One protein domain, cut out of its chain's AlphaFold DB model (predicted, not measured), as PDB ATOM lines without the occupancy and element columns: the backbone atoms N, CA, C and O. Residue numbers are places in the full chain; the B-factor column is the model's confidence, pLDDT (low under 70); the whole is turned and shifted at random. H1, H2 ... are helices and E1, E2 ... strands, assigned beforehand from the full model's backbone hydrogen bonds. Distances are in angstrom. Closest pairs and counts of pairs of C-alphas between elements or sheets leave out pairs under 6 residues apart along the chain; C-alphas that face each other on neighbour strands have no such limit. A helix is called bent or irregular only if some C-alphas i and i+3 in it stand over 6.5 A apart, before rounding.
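AT A GLANCE: This is residues 140 to 295 of the 466 residues of an uncharacterized protein of Actinopolyspora sp. DSM 45956 (UniProt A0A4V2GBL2). One twisted sheet of six antiparallel strands makes a wall, with H1 over E2, E3 and E1 and H2 over E6 and E5 on the same face; unnamed stretches near both ends of the printed part pass over the other face. The printed part has 156 residues, with two named helices and six named strands in the order E1, H1, E2, E3, H2, E4, E5, E6, and the sheet runs E2, E3, E1, E6, E5, E4. The class is mixed, with 74 residues, under half, in named elements. The whole is compact, with a radius of gyration of the C-alphas of 15.0 A and spans of 46 by 34 by 29 A.

IN THESE COORDINATES: Pass residues 140 to 168 and find C-alpha 169 at (123.022, 52.088, 22.173), where E1, residues 169 to 177, begins its 25.4 A. Next come H1, residues 182 to 196, 20.7 A, only just irregular with C-alphas 188 and 191 6.9 A apart; E2, 200 to 205, 17.2 A; and E3, 214 to 221, 23.3 A. Then read H2, 230 to 244, 21.3 A; E4, 253 to 257, 12.0 A; E5, 260 to 266, 18.8 A; and E6, 279 to 287, 25.2 A, ending at (123.012, 47.817, 21.881).

HOW THE PARTS SIT: Look at N 172 and O 284, 2.8 A, between E1 and E6, and N 173 and O 218, 2.8 A, between E1 and E3. E1, H1, E2 form a split strand-helix-strand unit, with E3 between the strands and a right-handed crossover. E4, E5, E6 form a meander, each the antiparallel neighbour of the one before. H1 and H2, apart, make two layers with the sheet, at heights of 9.1 A and 8.0 A over it. The closest C-alphas of H1 and E3 are Ala 185 and Tyr 214, 6.5 A; of H2 and E5, Leu 234 and Ala 263, 5.6 A. In H2 every O i to N i+4 pair is within hydrogen-bond range, in H1 9 of 11.

THE WHOLE: The farthest C-alphas, of Leu 209 and Asp 228, are 47.4 A apart. The printed part has no cut, and the link E5 to E6 is long. Mean pLDDT of the printed part is 70.1; 66 residues are under 70, among them 140 to 158 and 266 to 281.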
ATOM      1  N   ALA A 140     112.749  43.853   8.663       46.97
ATOM      2  CA  ALA A 140     113.023  44.071  10.073       46.97
ATOM      3  C   ALA A 140     111.911  43.445  10.939       46.97
ATOM      4  O   ALA A 140     110.758  43.897  10.902       46.97
ATOM      5  N   ASP A 141     112.248  42.421  11.724       45.25
ATOM      6  CA  ASP A 141     111.308  41.767  12.629       45.25
ATOM      7  C   ASP A 141     111.029  42.698  13.810       45.25
ATOM      8  O   ASP A 141     111.736  42.742  14.813       45.25
ATOM      9  N   SER A 142     109.972  43.500  13.684       40.66
ATOM     10  CA  SER A 142     109.432  44.231  14.823       40.66
ATOM     11  C   SER A 142     108.792  43.220  15.780       40.66
ATOM     12  O   SER A 142     107.789  42.605  15.398       40.66
ATOM     13  N   PRO A 143     109.263  43.093  17.038       37.94
ATOM     14  CA  PRO A 143     108.722  42.130  18.005       37.94
ATOM     15  C   PRO A 143     107.235  42.359  18.353       37.94
ATOM     16  O   PRO A 143     106.620  41.559  19.060       37.94
ATOM     17  N   HIS A 144     106.608  43.424  17.834       40.53
ATOM     18  CA  HIS A 144     105.210  43.773  18.096       40.53
ATOM     19  C   HIS A 144     104.335  44.056  16.889       40.53
ATOM     20  O   HIS A 144     103.158  44.388  17.060       40.53
ATOM     21  N   CYS A 145     104.816  43.837  15.675       36.34
ATOM     22  CA  CYS A 145     103.882  43.693  14.577       36.34
ATOM     23  C   CYS A 145     103.384  42.242  14.580       36.34
ATOM     24  O   CYS A 145     103.793  41.466  13.733       36.34
ATOM     25  N   VAL A 146     102.459  41.866  15.488       35.16
ATOM     26  CA  VAL A 146     101.392  40.957  15.029       35.16
ATOM     27  C   VAL A 146     100.595  41.844  14.111       35.16
ATOM     28  O   VAL A 146      99.802  42.663  14.592       35.16
ATOM     29  N   PRO A 147     100.874  41.808  12.811       32.59
ATOM     30  CA  PRO A 147     100.340  42.843  11.994       32.59
ATOM     31  C   PRO A 147      98.846  42.572  11.942       32.59
ATOM     32  O   PRO A 147      98.408  41.441  11.689       32.59
ATOM     33  N   ARG A 148      98.024  43.602  12.145       33.69
ATOM     34  CA  ARG A 148      96.675  43.517  11.583       33.69
ATOM     35  C   ARG A 148      96.863  43.141  10.112       33.69
ATOM     36  O   ARG A 148      97.839  43.575   9.506       33.69
ATOM     37  N   HIS A 149      95.984  42.334   9.518       33.66
ATOM     38  CA  HIS A 149      96.139  41.903   8.115       33.66
ATOM     39  C   HIS A 149      96.421  43.069   7.132       33.66
ATOM     40  O   HIS A 149      96.943  42.851   6.044       33.66
ATOM     41  N   GLU A 150      96.117  44.305   7.538       33.94
ATOM     42  CA  GLU A 150      96.370  45.569   6.846       33.94
ATOM     43  C   GLU A 150      97.780  46.180   7.097       33.94
ATOM     44  O   GLU A 150      98.333  46.817   6.197       33.94
ATOM     45  N   GLU A 151      98.404  45.939   8.257       36.56
ATOM     46  CA  GLU A 151      99.748  46.407   8.672       36.56
ATOM     47  C   GLU A 151     100.867  45.379   8.373       36.56
ATOM     48  O   GLU A 151     102.046  45.701   8.483       36.56
ATOM     49  N   ALA A 152     100.508  44.168   7.917       31.47
ATOM     50  CA  ALA A 152     101.361  42.987   7.639       31.47
ATOM     51  C   ALA A 152     102.375  43.103   6.513       31.47
ATOM     52  O   ALA A 152     102.810  42.106   5.949       31.47
ATOM     53  N   GLY A 153     102.751  44.308   6.142       36.53
ATOM     54  CA  GLY A 153     103.774  44.431   5.137       36.53
ATOM     55  C   GLY A 153     104.087  45.865   4.912       36.53
ATOM     56  O   GLY A 153     103.557  46.422   3.974       36.53
ATOM     57  N   ARG A 154     104.861  46.483   5.783       51.53
ATOM     58  CA  ARG A 154     105.515  47.765   5.522       51.53
ATOM     59  C   ARG A 154     106.780  47.724   6.343       51.53
ATOM     60  O   ARG A 154     106.752  48.093   7.510       51.53
ATOM     61  N   VAL A 155     107.821  47.133   5.773       53.53
ATOM     62  CA  VAL A 155     109.009  46.817   6.547       53.53
ATOM     63  C   VAL A 155     110.188  47.538   5.938       53.53
ATOM     64  O   VAL A 155     110.523  47.341   4.775       53.53
ATOM     65  N   HIS A 156     110.717  48.462   6.729       61.28
ATOM     66  CA  HIS A 156     111.996  49.091   6.476       61.28
ATOM     67  C   HIS A 156     113.101  48.028   6.477       61.28
ATOM     68  O   HIS A 156     112.986  47.038   7.199       61.28
ATOM     69  N   THR A 157     114.167  48.217   5.705       65.06
ATOM     70  CA  THR A 157     115.276  47.244   5.677       65.06
ATOM     71  C   THR A 157     116.153  47.348   6.923       65.06
ATOM     72  O   THR A 157     116.220  48.402   7.559       65.06
ATOM     73  N   ALA A 158     116.833  46.270   7.306       67.44
ATOM     74  CA  ALA A 158     117.877  46.333   8.327       67.44
ATOM     75  C   ALA A 158     119.080  47.172   7.840       67.44
ATOM     76  O   ALA A 158     119.457  47.144   6.662       67.44
ATOM     77  N   PHE A 159     119.694  47.937   8.739       70.56
ATOM     78  CA  PHE A 159     120.960  48.622   8.491       70.56
ATOM     79  C   PHE A 159     122.122  47.697   8.882       70.56
ATOM     80  O   PHE A 159     122.564  47.711  10.018       70.56
ATOM     81  N   GLU A 160     122.614  46.886   7.941       59.44
ATOM     82  CA  GLU A 160     123.628  45.835   8.180       59.44
ATOM     83  C   GLU A 160     124.959  46.324   8.785       59.44
ATOM     84  O   GLU A 160     125.622  45.568   9.482       59.44
ATOM     85  N   ARG A 161     125.350  47.585   8.552       60.78
ATOM     86  CA  ARG A 161     126.604  48.188   9.059       60.78
ATOM     87  C   ARG A 161     126.378  49.104  10.264       60.78
ATOM     88  O   ARG A 161     126.924  50.201  10.347       60.78
ATOM     89  N   SER A 162     125.463  48.732  11.147       60.62
ATOM     90  CA  SER A 162     125.084  49.560  12.288       60.62
ATOM     91  C   SER A 162     125.967  49.286  13.507       60.62
ATOM     92  O   SER A 162     125.712  48.312  14.200       60.62
ATOM     93  N   GLY A 163     126.904  50.185  13.813       58.12
ATOM     94  CA  GLY A 163     127.608  50.229  15.101       58.12
ATOM     95  C   GLY A 163     128.749  49.218  15.247       58.12
ATOM     96  O   GLY A 163     128.528  48.017  15.225       58.12
ATOM     97  N   ASP A 164     129.961  49.726  15.471       63.88
ATOM     98  CA  ASP A 164     131.161  48.900  15.693       63.88
ATOM     99  C   ASP A 164     131.384  48.575  17.184       63.88
ATOM    100  O   ASP A 164     132.189  47.717  17.539       63.88
ATOM    101  N   ASP A 165     130.669  49.278  18.070       73.69
ATOM    102  CA  ASP A 165     130.777  49.143  19.520       73.69
ATOM    103  C   ASP A 165     129.565  48.379  20.091       73.69
ATOM    104  O   ASP A 165     128.451  48.921  20.100       73.69
ATOM    105  N   PRO A 166     129.756  47.158  20.630       75.31
ATOM    106  CA  PRO A 166     128.678  46.348  21.196       75.31
ATOM    107  C   PRO A 166     128.015  46.983  22.428       75.31
ATOM    108  O   PRO A 166     126.926  46.563  22.826       75.31
ATOM    109  N   GLU A 167     128.640  47.982  23.053       77.12
ATOM    110  CA  GLU A 167     128.090  48.711  24.200       77.12
ATOM    111  C   GLU A 167     127.335  49.984  23.787       77.12
ATOM    112  O   GLU A 167     126.571  50.544  24.585       77.12
ATOM    113  N   GLN A 168     127.471  50.426  22.535       84.75
ATOM    114  CA  GLN A 168     126.802  51.620  22.038       84.75
ATOM    115  C   GLN A 168     125.315  51.355  21.787       84.75
ATOM    116  O   GLN A 168     124.920  50.480  21.018       84.75
ATOM    117  N   ALA A 169     124.454  52.151  22.422       84.31
ATOM    118  CA  ALA A 169     123.022  52.088  22.173       84.31
ATOM    119  C   ALA A 169     122.677  52.752  20.835       84.31
ATOM    120  O   ALA A 169     122.883  53.950  20.658       84.31
ATOM    121  N   MET A 170     122.077  51.998  19.925       85.81
ATOM    122  CA  MET A 170     121.593  52.476  18.636       85.81
ATOM    123  C   MET A 170     120.097  52.752  18.710       85.81
ATOM    124  O   MET A 170     119.326  51.934  19.213       85.81
ATOM    125  N   VAL A 171     119.669  53.908  18.204       85.75
ATOM    126  CA  VAL A 171     118.262  54.317  18.171       85.75
ATOM    127  C   VAL A 171     117.766  54.343  16.739       85.75
ATOM    128  O   VAL A 171     118.296  55.070  15.900       85.75
ATOM    129  N   ARG A 172     116.686  53.602  16.485       87.00
ATOM    130  CA  ARG A 172     115.946  53.631  15.230       87.00
ATOM    131  C   ARG A 172     114.624  54.364  15.400       87.00
ATOM    132  O   ARG A 172     113.751  53.947  16.161       87.00
ATOM    133  N   LEU A 173     114.477  55.457  14.666       82.81
ATOM    134  CA  LEU A 173     113.300  56.317  14.662       82.81
ATOM    135  C   LEU A 173     112.493  56.099  13.382       82.81
ATOM    136  O   LEU A 173     113.028  56.258  12.287       82.81
ATOM    137  N   HIS A 174     111.208  55.771  13.520       81.31
ATOM    138  CA  HIS A 174     110.257  55.640  12.415       81.31
ATOM    139  C   HIS A 174     109.276  56.813  12.402       81.31
ATOM    140  O   HIS A 174     108.598  57.099  13.396       81.31
ATOM    141  N   LEU A 175     109.183  57.488  11.260       79.38
ATOM    142  CA  LEU A 175     108.347  58.666  11.048       79.38
ATOM    143  C   LEU A 175     107.412  58.447   9.862       79.38
ATOM    144  O   LEU A 175     107.843  57.969   8.820       79.38
ATOM    145  N   TRP A 176     106.169  58.901   9.980       80.56
ATOM    146  CA  TRP A 176     105.297  59.160   8.842       80.56
ATOM    147  C   TRP A 176     105.374  60.640   8.460       80.56
ATOM    148  O   TRP A 176     105.363  61.534   9.316       80.56
ATOM    149  N   LEU A 177     105.453  60.897   7.160       79.94
ATOM    150  CA  LEU A 177     105.680  62.203   6.566       79.94
ATOM    151  C   LEU A 177     104.549  62.516   5.570       79.94
ATOM    152  O   LEU A 177     104.342  61.744   4.633       79.94
ATOM    153  N   PRO A 178     103.858  63.663   5.702       75.19
ATOM    154  CA  PRO A 178     102.888  64.149   4.722       75.19
ATOM    155  C   PRO A 178     103.607  64.722   3.485       75.19
ATOM    156  O   PRO A 178     103.587  65.930   3.240       75.19
ATOM    157  N   ALA A 179     104.290  63.865   2.730       81.38
ATOM    158  CA  ALA A 179     105.064  64.218   1.543       81.38
ATOM    159  C   ALA A 179     104.487  63.538   0.295       81.38
ATOM    160  O   ALA A 179     104.242  62.339   0.320       81.38
ATOM    161  N   GLY A 180     104.293  64.294  -0.790       79.94
ATOM    162  CA  GLY A 180     103.858  63.742  -2.082       79.94
ATOM    163  C   GLY A 180     105.004  63.233  -2.959       79.94
ATOM    164  O   GLY A 180     104.789  62.497  -3.915       79.94
ATOM    165  N   ASP A 181     106.231  63.621  -2.635       82.44
ATOM    166  CA  ASP A 181     107.431  63.342  -3.413       82.44
ATOM    167  C   ASP A 181     108.651  63.217  -2.492       82.44
ATOM    168  O   ASP A 181     108.620  63.600  -1.314       82.44
ATOM    169  N   LEU A 182     109.723  62.653  -3.046       84.56
ATOM    170  CA  LEU A 182     110.937  62.338  -2.310       84.56
ATOM    171  C   LEU A 182     111.642  63.609  -1.817       84.56
ATOM    172  O   LEU A 182     112.067  63.660  -0.665       84.56
ATOM    173  N   SER A 183     111.708  64.661  -2.632       86.12
ATOM    174  CA  SER A 183     112.255  65.968  -2.253       86.12
ATOM    175  C   SER A 183     111.556  66.573  -1.032       86.12
ATOM    176  O   SER A 183     112.208  67.107  -0.125       86.12
ATOM    177  N   THR A 184     110.230  66.471  -0.961       83.94
ATOM    178  CA  THR A 184     109.436  66.922   0.185       83.94
ATOM    179  C   THR A 184     109.711  66.053   1.409       83.94
ATOM    180  O   THR A 184     109.906  66.591   2.504       83.94
ATOM    181  N   ALA A 185     109.798  64.730   1.239       85.25
ATOM    182  CA  ALA A 185     110.153  63.807   2.316       85.25
ATOM    183  C   ALA A 185     111.552  64.112   2.883       85.25
ATOM    184  O   ALA A 185     111.694  64.276   4.098       85.25
ATOM    185  N   VAL A 186     112.553  64.316   2.016       89.56
ATOM    186  CA  VAL A 186     113.909  64.759   2.384       89.56
ATOM    187  C   VAL A 186     113.856  66.068   3.163       89.56
ATOM    188  O   VAL A 186     114.415  66.156   4.258       89.56
ATOM    189  N   GLY A 187     113.118  67.065   2.665       87.44
ATOM    190  CA  GLY A 187     112.916  68.347   3.343       87.44
ATOM    191  C   GLY A 187     112.359  68.202   4.764       87.44
ATOM    192  O   GLY A 187     112.770  68.938   5.672       87.44
ATOM    193  N   LEU A 188     111.469  67.231   4.985       83.56
ATOM    194  CA  LEU A 188     110.922  66.921   6.301       83.56
ATOM    195  C   LEU A 188     111.915  66.148   7.187       83.56
ATOM    196  O   LEU A 188     111.930  66.388   8.388       83.56
ATOM    197  N   VAL A 189     112.805  65.302   6.673       86.00
ATOM    198  CA  VAL A 189     113.773  64.589   7.538       86.00
ATOM    199  C   VAL A 189     115.036  65.384   7.875       86.00
ATOM    200  O   VAL A 189     115.717  65.034   8.837       86.00
ATOM    201  N   ARG A 190     115.330  66.503   7.190       87.75
ATOM    202  CA  ARG A 190     116.553  67.308   7.441       87.75
ATOM    203  C   ARG A 190     116.758  67.702   8.902       87.75
ATOM    204  O   ARG A 190     117.880  67.745   9.394       87.75
ATOM    205  N   GLU A 191     115.679  68.087   9.572       85.81
ATOM    206  CA  GLU A 191     115.748  68.590  10.942       85.81
ATOM    207  C   GLU A 191     116.020  67.453  11.954       85.81
ATOM    208  O   GLU A 191     116.987  67.588  12.702       85.81
ATOM    209  N   PRO A 192     115.298  66.312  11.922       82.31
ATOM    210  CA  PRO A 192     115.637  65.121  12.696       82.31
ATOM    211  C   PRO A 192     117.060  64.623  12.440       82.31
ATOM    212  O   PRO A 192     117.776  64.345  13.397       82.31
ATOM    213  N   VAL A 193     117.491  64.592  11.172       87.56
ATOM    214  CA  VAL A 193     118.850  64.173  10.790       87.56
ATOM    215  C   VAL A 193     119.909  65.015  11.497       87.56
ATOM    216  O   VAL A 193     120.825  64.472  12.103       87.56
ATOM    217  N   ARG A 194     119.751  66.345  11.496       84.50
ATOM    218  CA  ARG A 194     120.687  67.259  12.172       84.50
ATOM    219  C   ARG A 194     120.600  67.199  13.692       84.50
ATOM    220  O   ARG A 194     121.612  67.375  14.357       84.50
ATOM    221  N   ARG A 195     119.397  67.034  14.246       82.50
ATOM    222  CA  ARG A 195     119.190  67.024  15.701       82.50
ATOM    223  C   ARG A 195     119.831  65.800  16.352       82.50
ATOM    224  O   ARG A 195     120.327  65.923  17.468       82.50
ATOM    225  N   HIS A 196     119.762  64.651  15.687       82.38
ATOM    226  CA  HIS A 196     120.140  63.359  16.258       82.38
ATOM    227  C   HIS A 196     121.468  62.809  15.727       82.38
ATOM    228  O   HIS A 196     121.813  61.696  16.090       82.38
ATOM    229  N   ASP A 197     122.185  63.575  14.897       83.69
ATOM    230  CA  ASP A 197     123.421  63.141  14.228       83.69
ATOM    231  C   ASP A 197     123.251  61.778  13.539       83.69
ATOM    232  O   ASP A 197     123.945  60.798  13.796       83.69
ATOM    233  N   VAL A 198     122.206  61.707  12.713       87.00
ATOM    234  CA  VAL A 198     121.803  60.469  12.049       87.00
ATOM    235  C   VAL A 198     122.903  59.984  11.116       87.00
ATOM    236  O   VAL A 198     123.458  60.777  10.358       87.00
ATOM    237  N   ALA A 199     123.173  58.679  11.151       84.81
ATOM    238  CA  ALA A 199     124.155  58.018  10.294       84.81
ATOM    239  C   ALA A 199     123.497  57.316   9.094       84.81
ATOM    240  O   ALA A 199     124.097  57.239   8.021       84.81
ATOM    241  N   PHE A 200     122.243  56.869   9.244       88.50
ATOM    242  CA  PHE A 200     121.506  56.157   8.197       88.50
ATOM    243  C   PHE A 200     120.081  56.678   8.047       88.50
ATOM    244  O   PHE A 200     119.382  56.916   9.036       88.50
ATOM    245  N   VAL A 201     119.633  56.819   6.801       91.31
ATOM    246  CA  VAL A 201     118.276  57.253   6.454       91.31
ATOM    247  C   VAL A 201     117.706  56.354   5.372       91.31
ATOM    248  O   VAL A 201     118.346  56.129   4.351       91.31
ATOM    249  N   GLU A 202     116.470  55.909   5.558       90.06
ATOM    250  CA  GLU A 202     115.674  55.235   4.536       90.06
ATOM    251  C   GLU A 202     114.312  55.925   4.404       90.06
ATOM    252  O   GLU A 202     113.641  56.196   5.400       90.06
ATOM    253  N   LEU A 203     113.911  56.210   3.169       88.38
ATOM    254  CA  LEU A 203     112.657  56.839   2.780       88.38
ATOM    255  C   LEU A 203     111.905  55.906   1.836       88.38
ATOM    256  O   LEU A 203     112.405  55.573   0.760       88.38
ATOM    257  N   LEU A 204     110.692  55.524   2.227       84.12
ATOM    258  CA  LEU A 204     109.810  54.652   1.455       84.12
ATOM    259  C   LEU A 204     108.450  55.336   1.269       84.12
ATOM    260  O   LEU A 204     107.933  55.910   2.229       84.12
ATOM    261  N   PRO A 205     107.815  55.268   0.091       77.38
ATOM    262  CA  PRO A 205     106.459  55.776  -0.066       77.38
ATOM    263  C   PRO A 205     105.485  54.951   0.790       77.38
ATOM    264  O   PRO A 205     105.577  53.725   0.892       77.38
ATOM    265  N   ALA A 206     104.532  55.623   1.430       71.25
ATOM    266  CA  ALA A 206     103.590  54.993   2.351       71.25
ATOM    267  C   ALA A 206     102.436  54.260   1.647       71.25
ATOM    268  O   ALA A 206     101.701  53.503   2.290       71.25
ATOM    269  N   GLY A 207     102.296  54.428   0.334       64.75
ATOM    270  CA  GLY A 207     101.312  53.737  -0.485       64.75
ATOM    271  C   GLY A 207     101.593  53.880  -1.979       64.75
ATOM    272  O   GLY A 207     102.725  54.135  -2.380       64.75
ATOM    273  N   LYS A 208     100.573  53.635  -2.809       57.78
ATOM    274  CA  LYS A 208     100.723  53.661  -4.278       57.78
ATOM    275  C   LYS A 208     100.610  55.068  -4.847       57.78
ATOM    276  O   LYS A 208     100.978  55.275  -6.001       57.78
ATOM    277  N   LEU A 209     100.035  55.989  -4.082       55.16
ATOM    278  CA  LEU A 209      99.747  57.341  -4.520       55.16
ATOM    279  C   LEU A 209     100.574  58.342  -3.700       55.16
ATOM    280  O   LEU A 209     100.783  58.117  -2.509       55.16
ATOM    281  N   PRO A 210     101.013  59.462  -4.304       51.53
ATOM    282  CA  PRO A 210     101.678  60.563  -3.601       51.53
ATOM    283  C   PRO A 210     100.969  60.998  -2.311       51.53
ATOM    284  O   PRO A 210     101.605  61.251  -1.292       51.53
ATOM    285  N   GLU A 211      99.638  61.062  -2.325       62.41
ATOM    286  CA  GLU A 211      98.825  61.446  -1.166       62.41
ATOM    287  C   GLU A 211      98.909  60.489   0.034       62.41
ATOM    288  O   GLU A 211      98.524  60.882   1.138       62.41
ATOM    289  N   ASP A 212      99.429  59.272  -0.145       69.31
ATOM    290  CA  ASP A 212      99.595  58.304   0.943       69.31
ATOM    291  C   ASP A 212     100.735  58.709   1.908       69.31
ATOM    292  O   ASP A 212     100.765  58.263   3.062       69.31
ATOM    293  N   GLY A 213     101.642  59.593   1.471       75.62
ATOM    294  CA  GLY A 213     102.775  60.090   2.252       75.62
ATOM    295  C   GLY A 213     104.049  59.251   2.099       75.62
ATOM    296  O   GLY A 213     104.166  58.413   1.204       75.62
ATOM    297  N   TYR A 214     105.000  59.448   3.013       79.81
ATOM    298  CA  TYR A 214     106.252  58.686   3.107       79.81
ATOM    299  C   TYR A 214     106.467  58.150   4.522       79.81
ATOM    300  O   TYR A 214     106.107  58.802   5.500       79.81
ATOM    301  N   HIS A 215     107.110  56.992   4.630       82.00
ATOM    302  CA  HIS A 215     107.726  56.509   5.860       82.00
ATOM    303  C   HIS A 215     109.227  56.772   5.823       82.00
ATOM    304  O   HIS A 215     109.876  56.601   4.792       82.00
ATOM    305  N   ALA A 216     109.771  57.177   6.959       84.19
ATOM    306  CA  ALA A 216     111.185  57.429   7.165       84.19
ATOM    307  C   ALA A 216     111.700  56.568   8.316       84.19
ATOM    308  O   ALA A 216     111.148  56.638   9.412       84.19
ATOM    309  N   ALA A 217     112.788  55.837   8.089       86.94
ATOM    310  CA  ALA A 217     113.585  55.224   9.142       86.94
ATOM    311  C   ALA A 217     114.917  55.965   9.270       86.94
ATOM    312  O   ALA A 217     115.616  56.171   8.281       86.94
ATOM    313  N   LEU A 218     115.259  56.369  10.491       88.81
ATOM    314  CA  LEU A 218     116.499  57.067  10.823       88.81
ATOM    315  C   LEU A 218     117.241  56.253  11.882       88.81
ATOM    316  O   LEU A 218     116.630  55.922  12.900       88.81
ATOM    317  N   LEU A 219     118.522  55.955  11.673       88.19
ATOM    318  CA  LEU A 219     119.362  55.264  12.654       88.19
ATOM    319  C   LEU A 219     120.486  56.179  13.139       88.19
ATOM    320  O   LEU A 219     121.201  56.779  12.330       88.19
ATOM    321  N   TYR A 220     120.645  56.275  14.456       87.81
ATOM    322  CA  TYR A 220     121.683  57.092  15.074       87.81
ATOM    323  C   TYR A 220     122.191  56.488  16.388       87.81
ATOM    324  O   TYR A 220     121.412  55.849  17.104       87.81
ATOM    325  N   PRO A 221     123.470  56.703  16.735       87.31
ATOM    326  CA  PRO A 221     123.997  56.322  18.036       87.31
ATOM    327  C   PRO A 221     123.450  57.249  19.129       87.31
ATOM    328  O   PRO A 221     123.404  58.473  18.986       87.31
ATOM    329  N   ALA A 222     123.017  56.678  20.247       84.44
ATOM    330  CA  ALA A 222     122.673  57.442  21.435       84.44
ATOM    331  C   ALA A 222     123.941  57.890  22.182       84.44
ATOM    332  O   ALA A 222     124.958  57.199  22.144       84.44
ATOM    333  N   PRO A 223     123.880  59.011  22.928       77.81
ATOM    334  CA  PRO A 223     124.960  59.398  23.828       77.81
ATOM    335  C   PRO A 223     125.256  58.293  24.847       77.81
ATOM    336  O   PRO A 223     124.320  57.665  25.346       77.81
ATOM    337  N   GLU A 224     126.531  58.118  25.203       73.00
ATOM    338  CA  GLU A 224     126.959  57.154  26.221       73.00
ATOM    339  C   GLU A 224     126.155  57.307  27.521       73.00
ATOM    340  O   GLU A 224     126.071  58.386  28.121       73.00
ATOM    341  N   VAL A 225     125.577  56.196  27.977       66.38
ATOM    342  CA  VAL A 225     124.903  56.097  29.270       66.38
ATOM    343  C   VAL A 225     125.725  55.156  30.135       66.38
ATOM    344  O   VAL A 225     125.670  53.946  29.962       66.38
ATOM    345  N   ALA A 226     126.486  55.712  31.078       58.03
ATOM    346  CA  ALA A 226     127.294  54.928  32.006       58.03
ATOM    347  C   ALA A 226     126.397  54.122  32.966       58.03
ATOM    348  O   ALA A 226     125.966  54.643  34.002       58.03
ATOM    349  N   ASN A 227     126.074  52.876  32.611       64.25
ATOM    350  CA  ASN A 227     125.377  51.930  33.479       64.25
ATOM    351  C   ASN A 227     125.582  50.475  33.016       64.25
ATOM    352  O   ASN A 227     125.325  50.160  31.857       64.25
ATOM    353  N   ASP A 228     125.955  49.594  33.948       67.06
ATOM    354  CA  ASP A 228     126.196  48.163  33.705       67.06
ATOM    355  C   ASP A 228     124.893  47.353  33.485       67.06
ATOM    356  O   ASP A 228     124.932  46.187  33.093       67.06
ATOM    357  N   ASP A 229     123.716  47.941  33.747       82.81
ATOM    358  CA  ASP A 229     122.408  47.290  33.572       82.81
ATOM    359  C   ASP A 229     121.805  47.565  32.179       82.81
ATOM    360  O   ASP A 229     121.136  48.582  31.957       82.81
ATOM    361  N   ARG A 230     122.011  46.629  31.238       79.31
ATOM    362  CA  ARG A 230     121.572  46.731  29.829       79.31
ATOM    363  C   ARG A 230     120.081  47.116  29.674       79.31
ATOM    364  O   ARG A 230     119.809  48.125  29.018       79.31
ATOM    365  N   PRO A 231     119.093  46.423  30.289       81.06
ATOM    366  CA  PRO A 231     117.685  46.837  30.243       81.06
ATOM    367  C   PRO A 231     117.414  48.269  30.722       81.06
ATOM    368  O   PRO A 231     116.556  48.964  30.168       81.06
ATOM    369  N   HIS A 232     118.121  48.728  31.758       81.44
ATOM    370  CA  HIS A 232     117.960  50.086  32.271       81.44
ATOM    371  C   HIS A 232     118.538  51.127  31.312       81.44
ATOM    372  O   HIS A 232     117.896  52.159  31.082       81.44
ATOM    373  N   THR A 233     119.706  50.852  30.730       82.62
ATOM    374  CA  THR A 233     120.321  51.676  29.682       82.62
ATOM    375  C   THR A 233     119.369  51.836  28.502       82.62
ATOM    376  O   THR A 233     118.999  52.963  28.160       82.62
ATOM    377  N   LEU A 234     118.849  50.729  27.968       82.06
ATOM    378  CA  LEU A 234     117.908  50.743  26.845       82.06
ATOM    379  C   LEU A 234     116.624  51.515  27.161       82.06
ATOM    380  O   LEU A 234     116.211  52.372  26.378       82.06
ATOM    381  N   ARG A 235     116.015  51.290  28.336       82.88
ATOM    382  CA  ARG A 235     114.831  52.055  28.765       82.88
ATOM    383  C   ARG A 235     115.126  53.547  28.851       82.88
ATOM    384  O   ARG A 235     114.289  54.358  28.456       82.88
ATOM    385  N   THR A 236     116.285  53.917  29.390       83.25
ATOM    386  CA  THR A 236     116.693  55.316  29.570       83.25
ATOM    387  C   THR A 236     116.865  56.009  28.226       83.25
ATOM    388  O   THR A 236     116.298  57.085  28.021       83.25
ATOM    389  N   VAL A 237     117.568  55.365  27.293       85.12
ATOM    390  CA  VAL A 237     117.779  55.864  25.930       85.12
ATOM    391  C   VAL A 237     116.451  55.971  25.177       85.12
ATOM    392  O   VAL A 237     116.129  57.046  24.668       85.12
ATOM    393  N   ALA A 238     115.626  54.920  25.183       81.38
ATOM    394  CA  ALA A 238     114.315  54.928  24.531       81.38
ATOM    395  C   ALA A 238     113.397  56.016  25.106       81.38
ATOM    396  O   ALA A 238     112.746  56.746  24.360       81.38
ATOM    397  N   THR A 239     113.400  56.199  26.430       80.75
ATOM    398  CA  THR A 239     112.650  57.271  27.100       80.75
ATOM    399  C   THR A 239     113.141  58.656  26.689       80.75
ATOM    400  O   THR A 239     112.333  59.564  26.479       80.75
ATOM    401  N   ALA A 240     114.457  58.854  26.601       82.00
ATOM    402  CA  ALA A 240     115.042  60.123  26.189       82.00
ATOM    403  C   ALA A 240     114.676  60.448  24.733       82.00
ATOM    404  O   ALA A 240     114.167  61.541  24.470       82.00
ATOM    405  N   ALA A 241     114.836  59.486  23.823       80.19
ATOM    406  CA  ALA A 241     114.450  59.613  22.420       80.19
ATOM    407  C   ALA A 241     112.947  59.915  22.277       80.19
ATOM    408  O   ALA A 241     112.570  60.924  21.680       80.19
ATOM    409  N   ALA A 242     112.086  59.134  22.934       74.75
ATOM    410  CA  ALA A 242     110.639  59.347  22.956       74.75
ATOM    411  C   ALA A 242     110.262  60.761  23.440       74.75
ATOM    412  O   ALA A 242     109.463  61.449  22.800       74.75
ATOM    413  N   ARG A 243     110.886  61.257  24.517       74.88
ATOM    414  CA  ARG A 243     110.638  62.614  25.041       74.88
ATOM    415  C   ARG A 243     111.029  63.713  24.061       74.88
ATOM    416  O   ARG A 243     110.287  64.686  23.941       74.88
ATOM    417  N   THR A 244     112.159  63.579  23.361       68.88
ATOM    418  CA  THR A 244     112.568  64.569  22.340       68.88
ATOM    419  C   THR A 244     111.574  64.673  21.184       68.88
ATOM    420  O   THR A 244     111.521  65.694  20.502       68.88
ATOM    421  N   LEU A 245     110.750  63.641  21.025       66.81
ATOM    422  CA  LEU A 245     109.749  63.487  19.982       66.81
ATOM    423  C   LEU A 245     108.316  63.731  20.486       66.81
ATOM    424  O   LEU A 245     107.363  63.546  19.737       66.81
ATOM    425  N   GLY A 246     108.151  64.157  21.745       67.12
ATOM    426  CA  GLY A 246     106.844  64.455  22.337       67.12
ATOM    427  C   GLY A 246     106.011  63.225  22.715       67.12
ATOM    428  O   GLY A 246     104.820  63.364  22.985       67.12
ATOM    429  N   LEU A 247     106.617  62.036  22.753       70.44
ATOM    430  CA  LEU A 247     105.966  60.796  23.178       70.44
ATOM    431  C   LEU A 247     105.998  60.635  24.705       70.44
ATOM    432  O   LEU A 247     106.881  61.158  25.399       70.44
ATOM    433  N   HIS A 248     105.029  59.893  25.246       70.69
ATOM    434  CA  HIS A 248     104.940  59.657  26.683       70.69
ATOM    435  C   HIS A 248     105.942  58.583  27.120       70.69
ATOM    436  O   HIS A 248     105.902  57.445  26.672       70.69
ATOM    437  N   ALA A 249     106.810  58.941  28.067       63.66
ATOM    438  CA  ALA A 249     107.833  58.052  28.630       63.66
ATOM    439  C   ALA A 249     107.279  56.751  29.247       63.66
ATOM    440  O   ALA A 249     108.011  55.779  29.386       63.66
ATOM    441  N   GLU A 250     106.007  56.748  29.647       66.56
ATOM    442  CA  GLU A 250     105.329  55.596  30.251       66.56
ATOM    443  C   GLU A 250     104.947  54.520  29.215       66.56
ATOM    444  O   GLU A 250     104.619  53.404  29.602       66.56
ATOM    445  N   GLU A 251     105.024  54.831  27.915       68.88
ATOM    446  CA  GLU A 251     104.727  53.913  26.802       68.88
ATOM    447  C   GLU A 251     105.954  53.067  26.386       68.88
ATOM    448  O   GLU A 251     105.864  52.275  25.451       68.88
ATOM    449  N   VAL A 252     107.104  53.233  27.061       73.06
ATOM    450  CA  VAL A 252     108.355  52.513  26.761       73.06
ATOM    451  C   VAL A 252     108.329  51.107  27.351       73.06
ATOM    452  O   VAL A 252     108.441  50.924  28.569       73.06
ATOM    453  N   ASN A 253     108.297  50.107  26.475       77.44
ATOM    454  CA  ASN A 253     108.431  48.701  26.838       77.44
ATOM    455  C   ASN A 253     109.864  48.231  26.574       77.44
ATOM    456  O   ASN A 253     110.468  48.613  25.577       77.44
ATOM    457  N   VAL A 254     110.421  47.431  27.487       74.31
ATOM    458  CA  VAL A 254     111.697  46.732  27.270       74.31
ATOM    459  C   VAL A 254     111.390  45.256  27.275       74.31
ATOM    460  O   VAL A 254     110.849  44.756  28.263       74.31
ATOM    461  N   GLU A 255     111.724  44.596  26.182       68.94
ATOM    462  CA  GLU A 255     111.415  43.195  25.959       68.94
ATOM    463  C   GLU A 255     112.646  42.428  25.511       68.94
ATOM    464  O   GLU A 255     113.634  43.012  25.074       68.94
ATOM    465  N   GLN A 256     112.576  41.110  25.648       66.12
ATOM    466  CA  GLN A 256     113.615  40.199  25.203       66.12
ATOM    467  C   GLN A 256     113.306  39.775  23.758       66.12
ATOM    468  O   GLN A 256     112.240  39.208  23.515       66.12
ATOM    469  N   CYS A 257     114.210  40.049  22.819       57.59
ATOM    470  CA  CYS A 257     114.118  39.635  21.421       57.59
ATOM    471  C   CYS A 257     115.297  38.701  21.115       57.59
ATOM    472  O   CYS A 257     116.437  39.147  21.035       57.59
ATOM    473  N   GLY A 258     115.036  37.393  21.018       64.75
ATOM    474  CA  GLY A 258     116.109  36.392  21.058       64.75
ATOM    475  C   GLY A 258     116.855  36.442  22.397       64.75
ATOM    476  O   GLY A 258     116.222  36.496  23.456       64.75
ATOM    477  N   ASP A 259     118.186  36.483  22.350       62.84
ATOM    478  CA  ASP A 259     119.046  36.600  23.536       62.84
ATOM    479  C   ASP A 259     119.331  38.054  23.955       62.84
ATOM    480  O   ASP A 259     119.919  38.297  25.014       62.84
ATOM    481  N   GLU A 260     118.822  39.043  23.213       65.00
ATOM    482  CA  GLU A 260     119.109  40.457  23.453       65.00
ATOM    483  C   GLU A 260     117.879  41.274  23.887       65.00
ATOM    484  O   GLU A 260     116.780  41.127  23.345       65.00
ATOM    485  N   PRO A 261     118.023  42.189  24.863       69.81
ATOM    486  CA  PRO A 261     116.952  43.110  25.209       69.81
ATOM    487  C   PRO A 261     116.816  44.228  24.162       69.81
ATOM    488  O   PRO A 261     117.803  44.804  23.713       69.81
ATOM    489  N   THR A 262     115.579  44.597  23.832       74.69
ATOM    490  CA  THR A 262     115.229  45.725  22.954       74.69
ATOM    491  C   THR A 262     114.197  46.613  23.646       74.69
ATOM    492  O   THR A 262     113.223  46.125  24.224       74.69
ATOM    493  N   ALA A 263     114.384  47.933  23.601       74.75
ATOM    494  CA  ALA A 263     113.400  48.895  24.098       74.75
ATOM    495  C   ALA A 263     112.620  49.521  22.941       74.75
ATOM    496  O   ALA A 263     113.217  49.948  21.955       74.75
ATOM    497  N   SER A 264     111.294  49.611  23.058       75.50
ATOM    498  CA  SER A 264     110.452  50.185  22.010       75.50
ATOM    499  C   SER A 264     109.302  51.045  22.534       75.50
ATOM    500  O   SER A 264     108.788  50.855  23.638       75.50
ATOM    501  N   VAL A 265     108.904  52.009  21.706       71.94
ATOM    502  CA  VAL A 265     107.658  52.776  21.807       71.94
ATOM    503  C   VAL A 265     107.038  52.769  20.421       71.94
ATOM    504  O   VAL A 265     107.632  53.318  19.498       71.94
ATOM    505  N   ALA A 266     105.858  52.176  20.264       64.62
ATOM    506  CA  ALA A 266     105.127  52.175  19.003       64.62
ATOM    507  C   ALA A 266     103.753  52.811  19.202       64.62
ATOM    508  O   ALA A 266     103.038  52.484  20.154       64.62
ATOM    509  N   ARG A 267     103.364  53.707  18.292       61.25
ATOM    510  CA  ARG A 267     102.000  54.235  18.238       61.25
ATOM    511  C   ARG A 267     101.255  53.589  17.074       61.25
ATOM    512  O   ARG A 267     101.704  53.717  15.936       61.25
ATOM    513  N   PRO A 268     100.099  52.946  17.319       54.31
ATOM    514  CA  PRO A 268      99.216  52.537  16.238       54.31
ATOM    515  C   PRO A 268      98.834  53.760  15.396       54.31
ATOM    516  O   PRO A 268      98.437  54.787  15.953       54.31
ATOM    517  N   LEU A 269      98.896  53.639  14.067       53.47
ATOM    518  CA  LEU A 269      98.376  54.623  13.105       53.47
ATOM    519  C   LEU A 269      96.833  54.610  13.119       53.47
ATOM    520  O   LEU A 269      96.179  54.329  12.121       53.47
ATOM    521  N   VAL A 270      96.221  54.845  14.278       48.09
ATOM    522  CA  VAL A 270      94.766  54.813  14.444       48.09
ATOM    523  C   VAL A 270      94.288  56.245  14.701       48.09
ATOM    524  O   VAL A 270      94.371  56.767  15.809       48.09
ATOM    525  N   ASP A 271      93.795  56.869  13.630       42.91
ATOM    526  CA  ASP A 271      92.864  58.012  13.616       42.91
ATOM    527  C   ASP A 271      93.350  59.441  13.938       42.91
ATOM    528  O   ASP A 271      92.548  60.338  14.201       42.91
ATOM    529  N   SER A 272      94.634  59.749  13.805       41.31
ATOM    530  CA  SER A 272      95.122  61.145  13.788       41.31
ATOM    531  C   SER A 272      96.398  61.173  12.940       41.31
ATOM    532  O   SER A 272      97.168  60.232  13.004       41.31
ATOM    533  N   HIS A 273      96.646  62.069  11.981       44.56
ATOM    534  CA  HIS A 273      96.919  63.492  12.143       44.56
ATOM    535  C   HIS A 273      96.918  64.165  10.750       44.56
ATOM    536  O   HIS A 273      97.886  64.069  10.008       44.56
ATOM    537  N   LEU A 274      95.866  64.911  10.398       44.88
ATOM    538  CA  LEU A 274      95.878  65.808   9.223       44.88
ATOM    539  C   LEU A 274      96.473  67.197   9.541       44.88
ATOM    540  O   LEU A 274      96.348  68.123   8.744       44.88
ATOM    541  N   ALA A 275      97.074  67.376  10.724       44.03
ATOM    542  CA  ALA A 275      97.464  68.691  11.236       44.03
ATOM    543  C   ALA A 275      98.939  68.820  11.654       44.03
ATOM    544  O   ALA A 275      99.417  69.944  11.794       44.03
ATOM    545  N   GLU A 276      99.667  67.716  11.850       53.75
ATOM    546  CA  GLU A 276     101.078  67.762  12.245       53.75
ATOM    547  C   GLU A 276     101.982  67.536  11.027       53.75
ATOM    548  O   GLU A 276     101.678  66.689  10.190       53.75
ATOM    549  N   PRO A 277     103.096  68.281  10.900       56.12
ATOM    550  CA  PRO A 277     103.964  68.186   9.730       56.12
ATOM    551  C   PRO A 277     104.705  66.845   9.634       56.12
ATOM    552  O   PRO A 277     105.321  66.600   8.601       56.12
ATOM    553  N   ARG A 278     104.714  66.028  10.702       65.69
ATOM    554  CA  ARG A 278     105.348  64.699  10.825       65.69
ATOM    555  C   ARG A 278     104.672  63.944  11.972       65.69
ATOM    556  O   ARG A 278     104.392  64.576  12.987       65.69
ATOM    557  N   ALA A 279     104.478  62.635  11.852       64.56
ATOM    558  CA  ALA A 279     103.981  61.796  12.943       64.56
ATOM    559  C   ALA A 279     105.029  60.740  13.311       64.56
ATOM    560  O   ALA A 279     105.586  60.083  12.437       64.56
ATOM    561  N   VAL A 280     105.315  60.581  14.602       67.62
ATOM    562  CA  VAL A 280     106.246  59.550  15.081       67.62
ATOM    563  C   VAL A 280     105.476  58.249  15.232       67.62
ATOM    564  O   VAL A 280     104.491  58.194  15.969       67.62
ATOM    565  N   VAL A 281     105.924  57.219  14.519       68.31
ATOM    566  CA  VAL A 281     105.255  55.914  14.449       68.31
ATOM    567  C   VAL A 281     105.944  54.908  15.369       68.31
ATOM    568  O   VAL A 281     105.271  54.087  15.993       68.31
ATOM    569  N   GLY A 282     107.266  55.024  15.527       73.38
ATOM    570  CA  GLY A 282     108.039  54.115  16.363       73.38
ATOM    571  C   GLY A 282     109.392  54.673  16.797       73.38
ATOM    572  O   GLY A 282     110.017  55.458  16.084       73.38
ATOM    573  N   VAL A 283     109.844  54.247  17.972       77.50
ATOM    574  CA  VAL A 283     111.215  54.402  18.469       77.50
ATOM    575  C   VAL A 283     111.668  53.033  18.953       77.50
ATOM    576  O   VAL A 283     110.991  52.444  19.791       77.50
ATOM    577  N   HIS A 284     112.800  52.550  18.456       82.31
ATOM    578  CA  HIS A 284     113.388  51.262  18.825       82.31
ATOM    579  C   HIS A 284     114.841  51.465  19.248       82.31
ATOM    580  O   HIS A 284     115.523  52.323  18.686       82.31
ATOM    581  N   VAL A 285     115.308  50.717  20.247       81.50
ATOM    582  CA  VAL A 285     116.665  50.835  20.797       81.50
ATOM    583  C   VAL A 285     117.234  49.461  21.142       81.50
ATOM    584  O   VAL A 285     116.568  48.689  21.834       81.50
ATOM    585  N   ARG A 286     118.475  49.208  20.720       81.81
ATOM    586  CA  ARG A 286     119.286  48.008  20.993       81.81
ATOM    587  C   ARG A 286     120.747  48.432  21.170       81.81
ATOM    588  O   ARG A 286     121.108  49.536  20.770       81.81
ATOM    589  N   LEU A 287     121.562  47.607  21.819       80.19
ATOM    590  CA  LEU A 287     123.012  47.817  21.881       80.19
ATOM    591  C   LEU A 287     123.685  47.188  20.653       80.19
ATOM    592  O   LEU A 287     123.150  46.231  20.101       80.19
ATOM    593  N   GLY A 288     124.814  47.735  20.212       74.25
ATOM    594  CA  GLY A 288     125.685  47.111  19.212       74.25
ATOM    595  C   GLY A 288     125.152  47.042  17.782       74.25
ATOM    596  O   GLY A 288     125.883  46.638  16.894       74.25
ATOM    597  N   GLY A 289     123.899  47.429  17.524       77.81
ATOM    598  CA  GLY A 289     123.404  47.521  16.156       77.81
ATOM    599  C   GLY A 289     121.935  47.864  16.008       77.81
ATOM    600  O   GLY A 289     121.252  48.205  16.973       77.81
ATOM    601  N   ASP A 290     121.459  47.816  14.766       78.00
ATOM    602  CA  ASP A 290     120.114  48.197  14.372       78.00
ATOM    603  C   ASP A 290     119.092  47.388  15.178       78.00
ATOM    604  O   ASP A 290     119.038  46.165  15.051       78.00
ATOM    605  N   PRO A 291     118.238  48.055  15.972       71.31
ATOM    606  CA  PRO A 291     117.266  47.397  16.835       71.31
ATOM    607  C   PRO A 291     116.285  46.467  16.131       71.31
ATOM    608  O   PRO A 291     115.584  45.718  16.806       71.31
ATOM    609  N   LEU A 292     116.174  46.570  14.806       70.88
ATOM    610  CA  LEU A 292     115.289  45.739  14.005       70.88
ATOM    611  C   LEU A 292     116.036  44.848  12.999       70.88
ATOM    612  O   LEU A 292     115.383  44.175  12.205       70.88
ATOM    613  N   ALA A 293     117.372  44.836  12.997       67.31
ATOM    614  CA  ALA A 293     118.112  43.805  12.278       67.31
ATOM    615  C   ALA A 293     117.909  42.466  12.993       67.31
ATOM    616  O   ALA A 293     118.038  42.408  14.219       67.31
ATOM    617  N   LEU A 294     117.614  41.401  12.239       54.25
ATOM    618  CA  LEU A 294     117.679  40.041  12.772       54.25
ATOM    619  C   LEU A 294     119.050  39.886  13.435       54.25
ATOM    620  O   LEU A 294     120.065  40.206  12.814       54.25
ATOM    621  N   ALA A 295     119.081  39.476  14.707       43.62
ATOM    622  CA  ALA A 295     120.314  38.927  15.249       43.62
ATOM    623  C   ALA A 295     120.675  37.801  14.284       43.62
ATOM    624  O   ALA A 295     119.830  36.929  14.056       43.62
TER     625      ALA A 295